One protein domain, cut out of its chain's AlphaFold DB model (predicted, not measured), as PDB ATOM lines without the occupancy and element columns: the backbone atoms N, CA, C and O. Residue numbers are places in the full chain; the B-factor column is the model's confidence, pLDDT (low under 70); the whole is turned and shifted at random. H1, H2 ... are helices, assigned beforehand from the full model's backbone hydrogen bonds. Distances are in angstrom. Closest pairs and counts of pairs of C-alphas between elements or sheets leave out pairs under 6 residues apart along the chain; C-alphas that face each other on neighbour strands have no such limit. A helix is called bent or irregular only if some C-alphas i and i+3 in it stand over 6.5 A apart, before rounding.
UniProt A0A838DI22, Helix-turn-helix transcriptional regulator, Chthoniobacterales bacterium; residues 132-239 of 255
ATOM      1  N   MET A 132     -37.223   6.299 -18.130       66.00
ATOM      2  CA  MET A 132     -37.200   7.769 -18.116       66.00
ATOM      3  C   MET A 132     -35.793   8.362 -17.935       66.00
ATOM      4  O   MET A 132     -35.600   9.553 -18.180       66.00
ATOM      5  N   GLY A 133     -34.829   7.575 -17.454       62.41
ATOM      6  CA  GLY A 133     -33.499   8.020 -17.038       62.41
ATOM      7  C   GLY A 133     -32.715   8.646 -18.182       62.41
ATOM      8  O   GLY A 133     -32.018   9.638 -17.965       62.41
ATOM      9  N   ASP A 134     -32.935   8.151 -19.397       63.59
ATOM     10  CA  ASP A 134     -32.377   8.716 -20.625       63.59
ATOM     11  C   ASP A 134     -32.819  10.178 -20.814       63.59
ATOM     12  O   ASP A 134     -31.991  11.060 -21.047       63.59
ATOM     13  N   ALA A 135     -34.100  10.476 -20.578       70.06
ATOM     14  CA  ALA A 135     -34.644  11.828 -20.715       70.06
ATOM     15  C   ALA A 135     -34.172  12.781 -19.600       70.06
ATOM     16  O   ALA A 135     -33.899  13.958 -19.846       70.06
ATOM     17  N   TRP A 136     -34.040  12.299 -18.357       71.69
ATOM     18  CA  TRP A 136     -33.529  13.134 -17.259       71.69
ATOM     19  C   TRP A 136     -32.044  13.465 -17.426       71.69
ATOM     20  O   TRP A 136     -31.633  14.586 -17.116       71.69
ATOM     21  N   MET A 137     -31.243  12.524 -17.935       76.38
ATOM     22  CA  MET A 137     -29.828  12.761 -18.223       76.38
ATOM     23  C   MET A 137     -29.622  13.692 -19.422       76.38
ATOM     24  O   MET A 137     -28.669  14.468 -19.402       76.38
ATOM     25  N   GLU A 138     -30.527  13.722 -20.403       75.75
ATOM     26  CA  GLU A 138     -30.513  14.765 -21.444       75.75
ATOM     27  C   GLU A 138     -30.701  16.174 -20.865       75.75
ATOM     28  O   GLU A 138     -30.065  17.130 -21.317       75.75
ATOM     29  N   ILE A 139     -31.553  16.313 -19.845       76.81
ATOM     30  CA  ILE A 139     -31.846  17.609 -19.220       76.81
ATOM     31  C   ILE A 139     -30.720  18.027 -18.267       76.81
ATOM     32  O   ILE A 139     -30.255  19.167 -18.318       76.81
ATOM     33  N   LEU A 140     -30.287  17.125 -17.381       82.31
ATOM     34  CA  LEU A 140     -29.353  17.441 -16.295       82.31
ATOM     35  C   LEU A 140     -27.886  17.194 -16.647       82.31
ATOM     36  O   LEU A 140     -27.006  17.741 -15.983       82.31
ATOM     37  N   GLY A 141     -27.601  16.391 -17.672       86.56
ATOM     38  CA  GLY A 141     -26.243  16.060 -18.103       86.56
ATOM     39  C   GLY A 141     -25.354  17.293 -18.293       86.56
ATOM     40  O   GLY A 141     -24.259  17.327 -17.728       86.56
ATOM     41  N   PRO A 142     -25.815  18.348 -18.992       86.44
ATOM     42  CA  PRO A 142     -25.044  19.579 -19.137       86.44
ATOM     43  C   PRO A 142     -24.773  20.315 -17.810       86.44
ATOM     44  O   PRO A 142     -23.661  20.808 -17.607       86.44
ATOM     45  N   ASP A 143     -25.740  20.350 -16.884       87.00
ATOM     46  CA  ASP A 143     -25.582  20.974 -15.558       87.00
ATOM     47  C   ASP A 143     -24.531  20.207 -14.722       87.00
ATOM     48  O   ASP A 143     -23.642  20.814 -14.112       87.00
ATOM     49  N   TYR A 144     -24.572  18.868 -14.742       88.81
ATOM     50  CA  TYR A 144     -23.557  18.023 -14.102       88.81
ATOM     51  C   TYR A 144     -22.176  18.191 -14.739       88.81
ATOM     52  O   TYR A 144     -21.190  18.352 -14.018       88.81
ATOM     53  N   ALA A 145     -22.089  18.218 -16.072       89.75
ATOM     54  CA  ALA A 145     -20.831  18.428 -16.785       89.75
ATOM     55  C   ALA A 145     -20.190  19.778 -16.416       89.75
ATOM     56  O   ALA A 145     -18.991  19.841 -16.138       89.75
ATOM     57  N   ALA A 146     -20.992  20.847 -16.334       88.62
ATOM     58  CA  ALA A 146     -20.529  22.159 -15.886       88.62
ATOM     59  C   ALA A 146     -20.031  22.135 -14.428       88.62
ATOM     60  O   ALA A 146     -18.979  22.707 -14.128       88.62
ATOM     61  N   SER A 147     -20.743  21.439 -13.533       91.31
ATOM     62  CA  SER A 147     -20.330  21.255 -12.135       91.31
ATOM     63  C   SER A 147     -18.996  20.507 -12.020       91.31
ATOM     64  O   SER A 147     -18.075  20.986 -11.352       91.31
ATOM     65  N   PHE A 148     -18.841  19.380 -12.724       92.88
ATOM     66  CA  PHE A 148     -17.595  18.608 -12.727       92.88
ATOM     67  C   PHE A 148     -16.428  19.405 -13.307       92.88
ATOM     68  O   PHE A 148     -15.345  19.401 -12.723       92.88
ATOM     69  N   TYR A 149     -16.648  20.153 -14.393       91.50
ATOM     70  CA  TYR A 149     -15.632  21.049 -14.947       91.50
ATOM     71  C   TYR A 149     -15.158  22.083 -13.913       91.50
ATOM     72  O   TYR A 149     -13.953  22.277 -13.731       91.50
ATOM     73  N   GLY A 150     -16.094  22.709 -13.192       91.12
ATOM     74  CA  GLY A 150     -15.779  23.655 -12.121       91.12
ATOM     75  C   GLY A 150     -14.933  23.030 -11.007       91.12
ATOM     76  O   GLY A 150     -13.927  23.614 -10.597       91.12
ATOM     77  N   GLN A 151     -15.290  21.820 -10.562       95.44
ATOM     78  CA  GLN A 151     -14.544  21.081  -9.537       95.44
ATOM     79  C   GLN A 151     -13.136  20.694 -10.008       95.44
ATOM     80  O   GLN A 151     -12.164  20.950  -9.298       95.44
ATOM     81  N   ILE A 152     -13.003  20.150 -11.222       94.94
ATOM     82  CA  ILE A 152     -11.710  19.799 -11.832       94.94
ATOM     83  C   ILE A 152     -10.804  21.031 -11.906       94.94
ATOM     84  O   ILE A 152      -9.646  20.980 -11.482       94.94
ATOM     85  N   ARG A 153     -11.336  22.168 -12.373       93.62
ATOM     86  CA  ARG A 153     -10.584  23.426 -12.442       93.62
ATOM     87  C   ARG A 153     -10.127  23.882 -11.058       93.62
ATOM     88  O   ARG A 153      -8.964  24.243 -10.902       93.62
ATOM     89  N   ALA A 154     -11.005  23.835 -10.057       95.44
ATOM     90  CA  ALA A 154     -10.665  24.211  -8.685       95.44
ATOM     91  C   ALA A 154      -9.556  23.320  -8.093       95.44
ATOM     92  O   ALA A 154      -8.627  23.838  -7.466       95.44
ATOM     93  N   ILE A 155      -9.612  22.005  -8.336       95.94
ATOM     94  CA  ILE A 155      -8.584  21.043  -7.910       95.94
ATOM     95  C   ILE A 155      -7.234  21.391  -8.544       95.94
ATOM     96  O   ILE A 155      -6.252  21.567  -7.821       95.94
ATOM     97  N   ILE A 156      -7.188  21.557  -9.871       94.19
ATOM     98  CA  ILE A 156      -5.947  21.863 -10.602       94.19
ATOM     99  C   ILE A 156      -5.378  23.218 -10.162       94.19
ATOM    100  O   ILE A 156      -4.198  23.311  -9.830       94.19
ATOM    101  N   SER A 157      -6.209  24.263 -10.066       93.50
ATOM    102  CA  SER A 157      -5.770  25.583  -9.589       93.50
ATOM    103  C   SER A 157      -5.244  25.545  -8.153       93.50
ATOM    104  O   SER A 157      -4.301  26.260  -7.824       93.50
ATOM    105  N   SER A 158      -5.821  24.712  -7.282       95.12
ATOM    106  CA  SER A 158      -5.296  24.539  -5.927       95.12
ATOM    107  C   SER A 158      -3.980  23.758  -5.898       95.12
ATOM    108  O   SER A 158      -3.170  24.008  -5.005       95.12
ATOM    109  N   ALA A 159      -3.788  22.805  -6.809       94.62
ATOM    110  CA  ALA A 159      -2.577  21.993  -6.910       94.62
ATOM    111  C   ALA A 159      -1.391  22.777  -7.502       94.62
ATOM    112  O   ALA A 159      -0.256  22.535  -7.104       94.62
ATOM    113  N   ALA A 160      -1.665  23.760  -8.367       93.62
ATOM    114  CA  ALA A 160      -0.679  24.648  -8.992       93.62
ATOM    115  C   ALA A 160      -0.196  25.808  -8.100       93.62
ATOM    116  O   ALA A 160       0.571  26.660  -8.542       93.62
ATOM    117  N   LYS A 161      -0.656  25.898  -6.846       93.81
ATOM    118  CA  LYS A 161      -0.176  26.938  -5.926       93.81
ATOM    119  C   LYS A 161       1.314  26.709  -5.605       93.81
ATOM    120  O   LYS A 161       1.668  25.564  -5.316       93.81
ATOM    121  N   PRO A 162       2.146  27.770  -5.502       88.75
ATOM    122  CA  PRO A 162       3.604  27.649  -5.338       88.75
ATOM    123  C   PRO A 162       4.074  26.793  -4.153       88.75
ATOM    124  O   PRO A 162       5.177  26.275  -4.158       88.75
ATOM    125  N   LYS A 163       3.243  26.647  -3.115       85.12
ATOM    126  CA  LYS A 163       3.571  25.881  -1.901       85.12
ATOM    127  C   LYS A 163       3.233  24.385  -1.980       85.12
ATOM    128  O   LYS A 163       3.467  23.679  -1.007       85.12
ATOM    129  N   ARG A 164       2.585  23.923  -3.053       83.88
ATOM    130  CA  ARG A 164       2.169  22.520  -3.212       83.88
ATOM    131  C   ARG A 164       2.868  21.835  -4.377       83.88
ATOM    132  O   ARG A 164       3.261  20.697  -4.197       83.88
ATOM    133  N   ASP A 165       2.965  22.512  -5.520       83.06
ATOM    134  CA  ASP A 165       3.648  22.039  -6.736       83.06
ATOM    135  C   ASP A 165       3.330  20.580  -7.140       83.06
ATOM    136  O   ASP A 165       4.189  19.792  -7.507       83.06
ATOM    137  N   VAL A 166       2.051  20.191  -7.038       92.75
ATOM    138  CA  VAL A 166       1.560  18.836  -7.392       92.75
ATOM    139  C   VAL A 166       0.514  18.883  -8.508       92.75
ATOM    140  O   VAL A 166      -0.346  18.004  -8.617       92.75
ATOM    141  N   ALA A 167       0.540  19.941  -9.323       89.62
ATOM    142  CA  ALA A 167      -0.412  20.128 -10.415       89.62
ATOM    143  C   ALA A 167      -0.359  18.972 -11.419       89.62
ATOM    144  O   ALA A 167      -1.407  18.449 -11.797       89.62
ATOM    145  N   GLU A 168       0.842  18.521 -11.781       86.62
ATOM    146  CA  GLU A 168       1.045  17.413 -12.719       86.62
ATOM    147  C   GLU A 168       0.437  16.107 -12.196       86.62
ATOM    148  O   GLU A 168      -0.329  15.450 -12.904       86.62
ATOM    149  N   VAL A 169       0.664  15.784 -10.918       89.75
ATOM    150  CA  VAL A 169       0.079  14.601 -10.265       89.75
ATOM    151  C   VAL A 169      -1.451  14.672 -10.261       89.75
ATOM    152  O   VAL A 169      -2.124  13.667 -10.506       89.75
ATOM    153  N   ALA A 170      -2.025  15.850  -9.998       91.94
ATOM    154  CA  ALA A 170      -3.473  16.041 -10.034       91.94
ATOM    155  C   ALA A 170      -4.040  15.843 -11.450       91.94
ATOM    156  O   ALA A 170      -5.029  15.125 -11.616       91.94
ATOM    157  N   VAL A 171      -3.393  16.423 -12.466       90.25
ATOM    158  CA  VAL A 171      -3.778  16.273 -13.878       90.25
ATOM    159  C   VAL A 171      -3.706  14.806 -14.307       90.25
ATOM    160  O   VAL A 171      -4.670  14.298 -14.881       90.25
ATOM    161  N   TRP A 172      -2.631  14.094 -13.959       86.62
ATOM    162  CA  TRP A 172      -2.480  12.667 -14.253       86.62
ATOM    163  C   TRP A 172      -3.583  11.813 -13.608       86.62
ATOM    164  O   TRP A 172      -4.204  10.992 -14.287       86.62
ATOM    165  N   LYS A 173      -3.898  12.036 -12.320       91.81
ATOM    166  CA  LYS A 173      -4.965  11.290 -11.622       91.81
ATOM    167  C   LYS A 173      -6.333  11.515 -12.265       91.81
ATOM    168  O   LYS A 173      -7.082  10.559 -12.455       91.81
ATOM    169  N   ILE A 174      -6.648  12.762 -12.615       92.81
ATOM    170  CA  ILE A 174      -7.909  13.109 -13.285       92.81
ATOM    171  C   ILE A 174      -7.961  12.468 -14.675       92.81
ATOM    172  O   ILE A 174      -8.975  11.871 -15.023       92.81
ATOM    173  N   ALA A 175      -6.870  12.515 -15.442       88.19
ATOM    174  CA  ALA A 175      -6.792  11.880 -16.756       88.19
ATOM    175  C   ALA A 175      -7.015  10.359 -16.677       88.19
ATOM    176  O   ALA A 175      -7.816   9.814 -17.436       88.19
ATOM    177  N   LYS A 176      -6.382   9.666 -15.718       87.31
ATOM    178  CA  LYS A 176      -6.599   8.225 -15.494       87.31
ATOM    179  C   LYS A 176      -8.038   7.903 -15.101       87.31
ATOM    180  O   LYS A 176      -8.591   6.922 -15.596       87.31
ATOM    181  N   PHE A 177      -8.647   8.724 -14.247       91.69
ATOM    182  CA  PHE A 177     -10.054   8.577 -13.883       91.69
ATOM    183  C   PHE A 177     -10.978   8.742 -15.100       91.69
ATOM    184  O   PHE A 177     -11.819   7.883 -15.350       91.69
ATOM    185  N   LEU A 178     -10.782   9.795 -15.900       89.69
ATOM    186  CA  LEU A 178     -11.577  10.038 -17.106       89.69
ATOM    187  C   LEU A 178     -11.402   8.926 -18.148       89.69
ATOM    188  O   LEU A 178     -12.380   8.518 -18.764       89.69
ATOM    189  N   GLU A 179     -10.189   8.394 -18.313       85.94
ATOM    190  CA  GLU A 179      -9.927   7.250 -19.194       85.94
ATOM    191  C   GLU A 179     -10.653   5.985 -18.722       85.94
ATOM    192  O   GLU A 179     -11.194   5.239 -19.538       85.94
ATOM    193  N   HIS A 180     -10.704   5.746 -17.409       87.12
ATOM    194  CA  HIS A 180     -11.485   4.642 -16.857       87.12
ATOM    195  C   HIS A 180     -12.977   4.806 -17.173       87.12
ATOM    196  O   HIS A 180     -13.585   3.883 -17.711       87.12
ATOM    197  N   CYS A 181     -13.540   6.000 -16.947       89.75
ATOM    198  CA  CYS A 181     -14.925   6.300 -17.315       89.75
ATOM    199  C   CYS A 181     -15.174   6.134 -18.822       89.75
ATOM    200  O   CYS A 181     -16.185   5.561 -19.211       89.75
ATOM    201  N   ARG A 182     -14.239   6.579 -19.671       87.12
ATOM    202  CA  ARG A 182     -14.325   6.447 -21.132       87.12
ATOM    203  C   ARG A 182     -14.421   4.986 -21.569       87.12
ATOM    204  O   ARG A 182     -15.186   4.666 -22.473       87.12
ATOM    205  N   ARG A 183     -13.646   4.103 -20.932       84.69
ATOM    206  CA  ARG A 183     -13.667   2.659 -21.211       84.69
ATOM    207  C   ARG A 183     -14.934   1.986 -20.700       84.69
ATOM    208  O   ARG A 183     -15.433   1.090 -21.365       84.69
ATOM    209  N   GLU A 184     -15.431   2.391 -19.532       85.44
ATOM    210  CA  GLU A 184     -16.623   1.777 -18.936       85.44
ATOM    211  C   GLU A 184     -17.923   2.229 -19.617       85.44
ATOM    212  O   GLU A 184     -18.806   1.407 -19.846       85.44
ATOM    213  N   PHE A 185     -18.043   3.515 -19.954       87.38
ATOM    214  CA  PHE A 185     -19.300   4.116 -20.417       87.38
ATOM    215  C   PHE A 185     -19.298   4.517 -21.898       87.38
ATOM    216  O   PHE A 185     -20.328   4.942 -22.417       87.38
ATOM    217  N   GLY A 186     -18.162   4.394 -22.587       88.75
ATOM    218  CA  GLY A 186     -17.995   4.908 -23.944       88.75
ATOM    219  C   GLY A 186     -17.818   6.430 -23.988       88.75
ATOM    220  O   GLY A 186     -17.630   7.099 -22.970       88.75
ATOM    221  N   HIS A 187     -17.805   6.982 -25.202       88.38
ATOM    222  CA  HIS A 187     -17.655   8.416 -25.464       88.38
ATOM    223  C   HIS A 187     -18.098   8.770 -26.889       88.38
ATOM    224  O   HIS A 187     -18.244   7.896 -27.743       88.38
ATOM    225  N   ASP A 188     -18.290  10.064 -27.156       86.19
ATOM    226  CA  ASP A 188     -18.534  10.557 -28.511       86.19
ATOM    227  C   ASP A 188     -17.226  10.576 -29.319       86.19
ATOM    228  O   ASP A 188     -16.365  11.447 -29.131       86.19
ATOM    229  N   ASN A 189     -17.125   9.637 -30.265       82.94
ATOM    230  CA  ASN A 189     -15.988   9.472 -31.172       82.94
ATOM    231  C   ASN A 189     -15.704  10.711 -32.048       82.94
ATOM    232  O   ASN A 189     -14.620  10.844 -32.621       82.94
ATOM    233  N   ARG A 190     -16.660  11.646 -32.167       80.44
ATOM    234  CA  ARG A 190     -16.471  12.919 -32.884       80.44
ATOM    235  C   ARG A 190     -15.611  13.904 -32.090       80.44
ATOM    236  O   ARG A 190     -14.933  14.744 -32.693       80.44
ATOM    237  N   LEU A 191     -15.638  13.810 -30.761       79.00
ATOM    238  CA  LEU A 191     -14.936  14.712 -29.842       79.00
ATOM    239  C   LEU A 191     -13.579  14.151 -29.413       79.00
ATOM    240  O   LEU A 191     -12.601  14.894 -29.351       79.00
ATOM    241  N   ILE A 192     -13.529  12.850 -29.132       77.81
ATOM    242  CA  ILE A 192     -12.333  12.108 -28.724       77.81
ATOM    243  C   ILE A 192     -12.310  10.852 -29.588       77.81
ATOM    244  O   ILE A 192     -13.280  10.109 -29.561       77.81
ATOM    245  N   ALA A 193     -11.267  10.616 -30.384       74.38
ATOM    246  CA  ALA A 193     -11.258   9.428 -31.243       74.38
ATOM    247  C   ALA A 193     -11.038   8.138 -30.424       74.38
ATOM    248  O   ALA A 193     -10.383   8.155 -29.385       74.38
ATOM    249  N   GLU A 194     -11.533   7.001 -30.919       70.00
ATOM    250  CA  GLU A 194     -11.510   5.714 -30.204       70.00
ATOM    251  C   GLU A 194     -10.088   5.280 -29.799       70.00
ATOM    252  O   GLU A 194      -9.847   4.849 -28.664       70.00
ATOM    253  N   THR A 195      -9.126   5.499 -30.701       66.38
ATOM    254  CA  THR A 195      -7.694   5.226 -30.513       66.38
ATOM    255  C   THR A 195      -6.962   6.298 -29.702       66.38
ATOM    256  O   THR A 195      -5.801   6.108 -29.335       66.38
ATOM    257  N   GLU A 196      -7.610   7.425 -29.389       65.00
ATOM    258  CA  GLU A 196      -7.023   8.475 -28.565       65.00
ATOM    259  C   GLU A 196      -7.077   8.076 -27.093       65.00
ATOM    260  O   GLU A 196      -8.005   8.396 -26.355       65.00
ATOM    261  N   GLN A 197      -6.026   7.403 -26.641       63.62
ATOM    262  CA  GLN A 197      -5.671   7.439 -25.228       63.62
ATOM    263  C   GLN A 197      -5.161   8.849 -24.893       63.62
ATOM    264  O   GLN A 197      -4.692   9.568 -25.785       63.62
ATOM    265  N   PHE A 198      -5.237   9.261 -23.621       64.56
ATOM    266  CA  PHE A 198      -4.459  10.409 -23.149       64.56
ATOM    267  C   PHE A 198      -3.001  10.170 -23.548       64.56
ATOM    268  O   PHE A 198      -2.338   9.311 -22.969       64.56
ATOM    269  N   GLY A 199      -2.543  10.865 -24.592       60.12
ATOM    270  CA  GLY A 199      -1.182  10.723 -25.086       60.12
ATOM    271  C   GLY A 199      -0.259  11.141 -23.961       60.12
ATOM    272  O   GLY A 199      -0.389  12.253 -23.457       60.12
ATOM    273  N   LEU A 200       0.607  10.243 -23.522       63.50
ATOM    274  CA  LEU A 200       1.628  10.590 -22.555       63.50
ATOM    275  C   LEU A 200       2.786  11.237 -23.314       63.50
ATOM    276  O   LEU A 200       3.152  10.799 -24.407       63.50
ATOM    277  N   ARG A 201       3.328  12.320 -22.769       63.22
ATOM    278  CA  ARG A 201       4.633  12.840 -23.175       63.22
ATOM    279  C   ARG A 201       5.724  11.831 -22.790       63.22
ATOM    280  O   ARG A 201       5.465  10.857 -22.090       63.22
ATOM    281  N   ALA A 202       6.957  12.081 -23.230       64.31
ATOM    282  CA  ALA A 202       8.112  11.248 -22.873       64.31
ATOM    283  C   ALA A 202       8.368  11.162 -21.351       64.31
ATOM    284  O   ALA A 202       9.077  10.271 -20.904       64.31
ATOM    285  N   ASP A 203       7.789  12.079 -20.575       63.72
ATOM    286  CA  ASP A 203       7.838  12.161 -19.113       63.72
ATOM    287  C   ASP A 203       6.575  11.599 -18.422       63.72
ATOM    288  O   ASP A 203       6.331  11.881 -17.253       63.72
ATOM    289  N   ASP A 204       5.734  10.850 -19.144       63.47
ATOM    290  CA  ASP A 204       4.451  10.316 -18.671       63.47
ATOM    291  C   ASP A 204       3.387  11.364 -18.274       63.47
ATOM    292  O   ASP A 204       2.345  11.025 -17.694       63.47
ATOM    293  N   SER A 205       3.578  12.642 -18.628       61.12
ATOM    294  CA  SER A 205       2.562  13.674 -18.406       61.12
ATOM    295  C   SER A 205       1.500  13.691 -19.524       61.12
ATOM    296  O   SER A 205       1.822  13.488 -20.699       61.12
ATOM    297  N   PRO A 206       0.206  13.925 -19.222       65.62
ATOM    298  CA  PRO A 206      -0.837  13.926 -20.250       65.62
ATOM    299  C   PRO A 206      -0.690  15.108 -21.221       65.62
ATOM    300  O   PRO A 206      -0.663  16.266 -20.806       65.62
ATOM    301  N   TYR A 207      -0.680  14.843 -22.528       70.00
ATOM    302  CA  TYR A 207      -0.723  15.875 -23.561       70.00
ATOM    303  C   TYR A 207      -2.167  16.290 -23.862       70.00
ATOM    304  O   TYR A 207      -2.992  15.481 -24.295       70.00
ATOM    305  N   LEU A 208      -2.470  17.578 -23.678       71.19
ATOM    306  CA  LEU A 208      -3.742  18.158 -24.102       71.19
ATOM    307  C   LEU A 208      -3.748  18.329 -25.621       71.19
ATOM    308  O   LEU A 208      -3.011  19.144 -26.176       71.19
ATOM    309  N   LYS A 209      -4.627  17.601 -26.306       76.44
ATOM    310  CA  LYS A 209      -4.847  17.811 -27.736       76.44
ATOM    311  C   LYS A 209      -5.670  19.077 -27.935       76.44
ATOM    312  O   LYS A 209      -6.777  19.184 -27.411       76.44
ATOM    313  N   HIS A 210      -5.152  20.012 -28.731       79.31
ATOM    314  CA  HIS A 210      -5.806  21.298 -29.000       79.31
ATOM    315  C   HIS A 210      -7.275  21.128 -29.418       79.31
ATOM    316  O   HIS A 210      -8.160  21.727 -28.816       79.31
ATOM    317  N   ARG A 211      -7.543  20.184 -30.330       79.56
ATOM    318  CA  ARG A 211      -8.896  19.820 -30.774       79.56
ATOM    319  C   ARG A 211      -9.850  19.475 -29.622       79.56
ATOM    320  O   ARG A 211     -10.996  19.905 -29.645       79.56
ATOM    321  N   GLN A 212      -9.406  18.702 -28.627       82.12
ATOM    322  CA  GLN A 212     -10.254  18.310 -27.492       82.12
ATOM    323  C   GLN A 212     -10.585  19.519 -26.610       82.12
ATOM    324  O   GLN A 212     -11.724  19.675 -26.168       82.12
ATOM    325  N   VAL A 213      -9.603  20.403 -26.398       85.31
ATOM    326  CA  VAL A 213      -9.799  21.659 -25.664       85.31
ATOM    327  C   VAL A 213     -10.803  22.548 -26.395       85.31
ATOM    328  O   VAL A 213     -11.769  23.007 -25.786       85.31
ATOM    329  N   GLU A 214     -10.622  22.753 -27.700       87.25
ATOM    330  CA  GLU A 214     -11.524  23.561 -28.523       87.25
ATOM    331  C   GLU A 214     -12.946  23.000 -28.545       87.25
ATOM    332  O   GLU A 214     -13.903  23.743 -28.324       87.25
ATOM    333  N   ALA A 215     -13.090  21.688 -28.741       85.62
ATOM    334  CA  ALA A 215     -14.382  21.017 -28.746       85.62
ATOM    335  C   ALA A 215     -15.094  21.151 -27.389       85.62
ATOM    336  O   ALA A 215     -16.269  21.524 -27.336       85.62
ATOM    337  N   GLY A 216     -14.374  20.938 -26.282       87.31
ATOM    338  CA  GLY A 216     -14.905  21.123 -24.930       87.31
ATOM    339  C   GLY A 216     -15.340  22.566 -24.654       87.31
ATOM    340  O   GLY A 216     -16.438  22.802 -24.146       87.31
ATOM    341  N   VAL A 217     -14.525  23.553 -25.047       88.94
ATOM    342  CA  VAL A 217     -14.868  24.981 -24.918       88.94
ATOM    343  C   VAL A 217     -16.081  25.339 -25.778       88.94
ATOM    344  O   VAL A 217     -16.954  26.087 -25.325       88.94
ATOM    345  N   ALA A 218     -16.169  24.816 -27.001       89.75
ATOM    346  CA  ALA A 218     -17.296  25.051 -27.898       89.75
ATOM    347  C   ALA A 218     -18.609  24.509 -27.311       89.75
ATOM    348  O   ALA A 218     -19.600  25.247 -27.267       89.75
ATOM    349  N   LEU A 219     -18.598  23.276 -26.791       89.50
ATOM    350  CA  LEU A 219     -19.743  22.662 -26.110       89.50
ATOM    351  C   LEU A 219     -20.182  23.478 -24.894       89.50
ATOM    352  O   LEU A 219     -21.364  23.805 -24.761       89.50
ATOM    353  N   PHE A 220     -19.232  23.881 -24.048       88.88
ATOM    354  CA  PHE A 220     -19.534  24.678 -22.861       88.88
ATOM    355  C   PHE A 220     -20.159  26.031 -23.220       88.88
ATOM    356  O   PHE A 220     -21.167  26.433 -22.638       88.88
ATOM    357  N   ARG A 221     -19.615  26.724 -24.229       91.12
ATOM    358  CA  ARG A 221     -20.173  27.995 -24.720       91.12
ATOM    359  C   ARG A 221     -21.575  27.820 -25.303       91.12
ATOM    360  O   ARG A 221     -22.422  28.690 -25.106       91.12
ATOM    361  N   ALA A 222     -21.824  26.738 -26.041       90.69
ATOM    362  CA  ALA A 222     -23.147  26.444 -26.585       90.69
ATOM    363  C   ALA A 222     -24.175  26.218 -25.467       90.69
ATOM    364  O   ALA A 222     -25.253  26.818 -25.494       90.69
ATOM    365  N   TYR A 223     -23.806  25.431 -24.454       91.50
ATOM    366  CA  TYR A 223     -24.625  25.199 -23.268       91.50
ATOM    367  C   TYR A 223     -24.904  26.496 -22.487       91.50
ATOM    368  O   TYR A 223     -26.067  26.807 -22.233       91.50
ATOM    369  N   ASP A 224     -23.883  27.305 -22.183       91.69
ATOM    370  CA  ASP A 224     -24.045  28.572 -21.451       91.69
ATOM    371  C   ASP A 224     -24.997  29.535 -22.184       91.69
ATOM    372  O   ASP A 224     -25.892  30.124 -21.572       91.69
ATOM    373  N   ARG A 225     -24.891  29.638 -23.519       93.50
ATOM    374  CA  ARG A 225     -25.841  30.428 -24.324       93.50
ATOM    375  C   ARG A 225     -27.277  29.926 -24.176       93.50
ATOM    376  O   ARG A 225     -28.170  30.739 -23.924       93.50
ATOM    377  N   LYS A 226     -27.498  28.612 -24.316       92.38
ATOM    378  CA  LYS A 226     -28.827  27.991 -24.181       92.38
ATOM    379  C   LYS A 226     -29.402  28.233 -22.783       92.38
ATOM    380  O   LYS A 226     -30.511  28.750 -22.656       92.38
ATOM    381  N   ARG A 227     -28.612  27.979 -21.738       91.12
ATOM    382  CA  ARG A 227     -29.031  28.149 -20.343       91.12
ATOM    383  C   ARG A 227     -29.376  29.599 -20.011       91.12
ATOM    384  O   ARG A 227     -30.409  29.863 -19.399       91.12
ATOM    385  N   ARG A 228     -28.562  30.567 -20.450       93.69
ATOM    386  CA  ARG A 228     -28.868  32.002 -20.273       93.69
ATOM    387  C   ARG A 228     -30.164  32.397 -20.970       93.69
ATOM    388  O   ARG A 228     -30.919  33.202 -20.426       93.69
ATOM    389  N   HIS A 229     -30.415  31.862 -22.164       94.56
ATOM    390  CA  HIS A 229     -31.660  32.110 -22.883       94.56
ATOM    391  C   HIS A 229     -32.874  31.577 -22.103       94.56
ATOM    392  O   HIS A 229     -33.834  32.318 -21.891       94.56
ATOM    393  N   GLU A 230     -32.804  30.343 -21.596       92.06
ATOM    394  CA  GLU A 230     -33.862  29.733 -20.780       92.06
ATOM    395  C   GLU A 230     -34.131  30.515 -19.489       92.06
ATOM    396  O   GLU A 230     -35.283  30.840 -19.199       92.06
ATOM    397  N   ILE A 231     -33.080  30.905 -18.761       92.31
ATOM    398  CA  ILE A 231     -33.203  31.720 -17.544       92.31
ATOM    399  C   ILE A 231     -33.900  33.049 -17.857       92.31
ATOM    400  O   ILE A 231     -34.827  33.449 -17.151       92.31
ATOM    401  N   ARG A 232     -33.507  33.735 -18.939       95.56
ATOM    402  CA  ARG A 232     -34.159  34.990 -19.353       95.56
ATOM    403  C   ARG A 232     -35.638  34.780 -19.675       95.56
ATOM    404  O   ARG A 232     -36.461  35.583 -19.236       95.56
ATOM    405  N   LYS A 233     -35.982  33.703 -20.389       95.56
ATOM    406  CA  LYS A 233     -37.371  33.340 -20.715       95.56
ATOM    407  C   LYS A 233     -38.199  33.092 -19.449       95.56
ATOM    408  O   LYS A 233     -39.294  33.636 -19.324       95.56
ATOM    409  N   GLN A 234     -37.665  32.331 -18.493       93.50
ATOM    410  CA  GLN A 234     -38.322  32.061 -17.208       93.50
ATOM    411  C   GLN A 234     -38.531  33.345 -16.394       93.50
ATOM    412  O   GLN A 234     -39.628  33.593 -15.895       93.50
ATOM    413  N   LEU A 235     -37.516  34.213 -16.316       94.31
ATOM    414  CA  LEU A 235     -37.621  35.502 -15.626       94.31
ATOM    415  C   LEU A 235     -38.667  36.425 -16.268       94.31
ATOM    416  O   LEU A 235     -39.401  37.105 -15.550       94.31
ATOM    417  N   ALA A 236     -38.764  36.445 -17.599       94.06
ATOM    418  CA  ALA A 236     -39.784  37.212 -18.312       94.06
ATOM    419  C   ALA A 236     -41.202  36.690 -18.021       94.06
ATOM    420  O   ALA A 236     -42.089  37.484 -17.705       94.06
ATOM    421  N   ALA A 237     -41.404  35.367 -18.038       92.94
ATOM    422  CA  ALA A 237     -42.688  34.746 -17.707       92.94
ATOM    423  C   ALA A 237     -43.133  35.060 -16.266       92.94
ATOM    424  O   ALA A 237     -44.284  35.431 -16.032       92.94
ATOM    425  N   LEU A 238     -42.203  35.001 -15.305       91.12
ATOM    426  CA  LEU A 238     -42.470  35.356 -13.907       91.12
ATOM    427  C   LEU A 238     -42.840  36.835 -13.735       91.12
ATOM    428  O   LEU A 238     -43.720  37.159 -12.937       91.12
ATOM    429  N   LYS A 239     -42.192  37.742 -14.479       90.69
ATOM    430  CA  LYS A 239     -42.541  39.173 -14.475       90.69
ATOM    431  C   LYS A 239     -43.931  39.417 -15.071       90.69
ATOM    432  O   LYS A 239     -44.717  40.141 -14.464       90.69
TER     433      LYS A 239
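What this domain is: This is residues 132 to 239 of the 255 residues of the protein "Helix-turn-helix transcriptional regulator" of Chthoniobacterales bacterium (UniProt A0A838DI22). Helix arm H1b and H2 form a narrow V joined at one end, and a long helix, H3, passes close to the V's open end at Pro 142; residues 132 to 141 and 228 to 239 stick out. The printed part has 108 residues, with helices H1, H2, H3 in order and no named strand: all helix. It is loose, radius of gyration of the C-alphas 17.1 A, spanning 57 by 36 by 25 A.

Where its parts are: H1, residues 132 to 159, begins at C-alpha 132 (-37.200, 7.769, -18.116). Assigned as one helix by its hydrogen bonds, it is bent: C-alphas 139 and 142 are 7.1 A apart. Its arms are H1a, 132 to 139, and H1b, 142 to 159, 25.7 A long. H2, 167 to 185, measures 26.7 A. H3, 210 to 239, measures 43.4 A and ends at C-alpha 239 (-42.541, 39.173, -14.475).

How they stand to each other: H1a and H1b stand at a steep tilt of 60 degrees. H1b and H2, a helical hairpin, touch through residues 152 to 159 and 167 to 174 alone; the closest C-alphas, of Ala 159 and Ala 167, are 4.5 A apart. They run opposite ways at a shallow tilt of 27 degrees. H1b and H3 are close but not clearly touching, with closest C-alphas Pro 142 and Tyr 223 at 7.0 A. H2 and H3 are apart. In H1a, H1b, H2 and H3 every O i to N i+4 pair is within hydrogen-bond range.

The domain as a whole: The farthest C-alphas, of Ala 202 and Lys 239, are 58.4 A apart. The printed part has no cut. The link from H2 to H3, 24 residues, is long. The pLDDT is under 70 at residues 132 to 134 and 195 to 206.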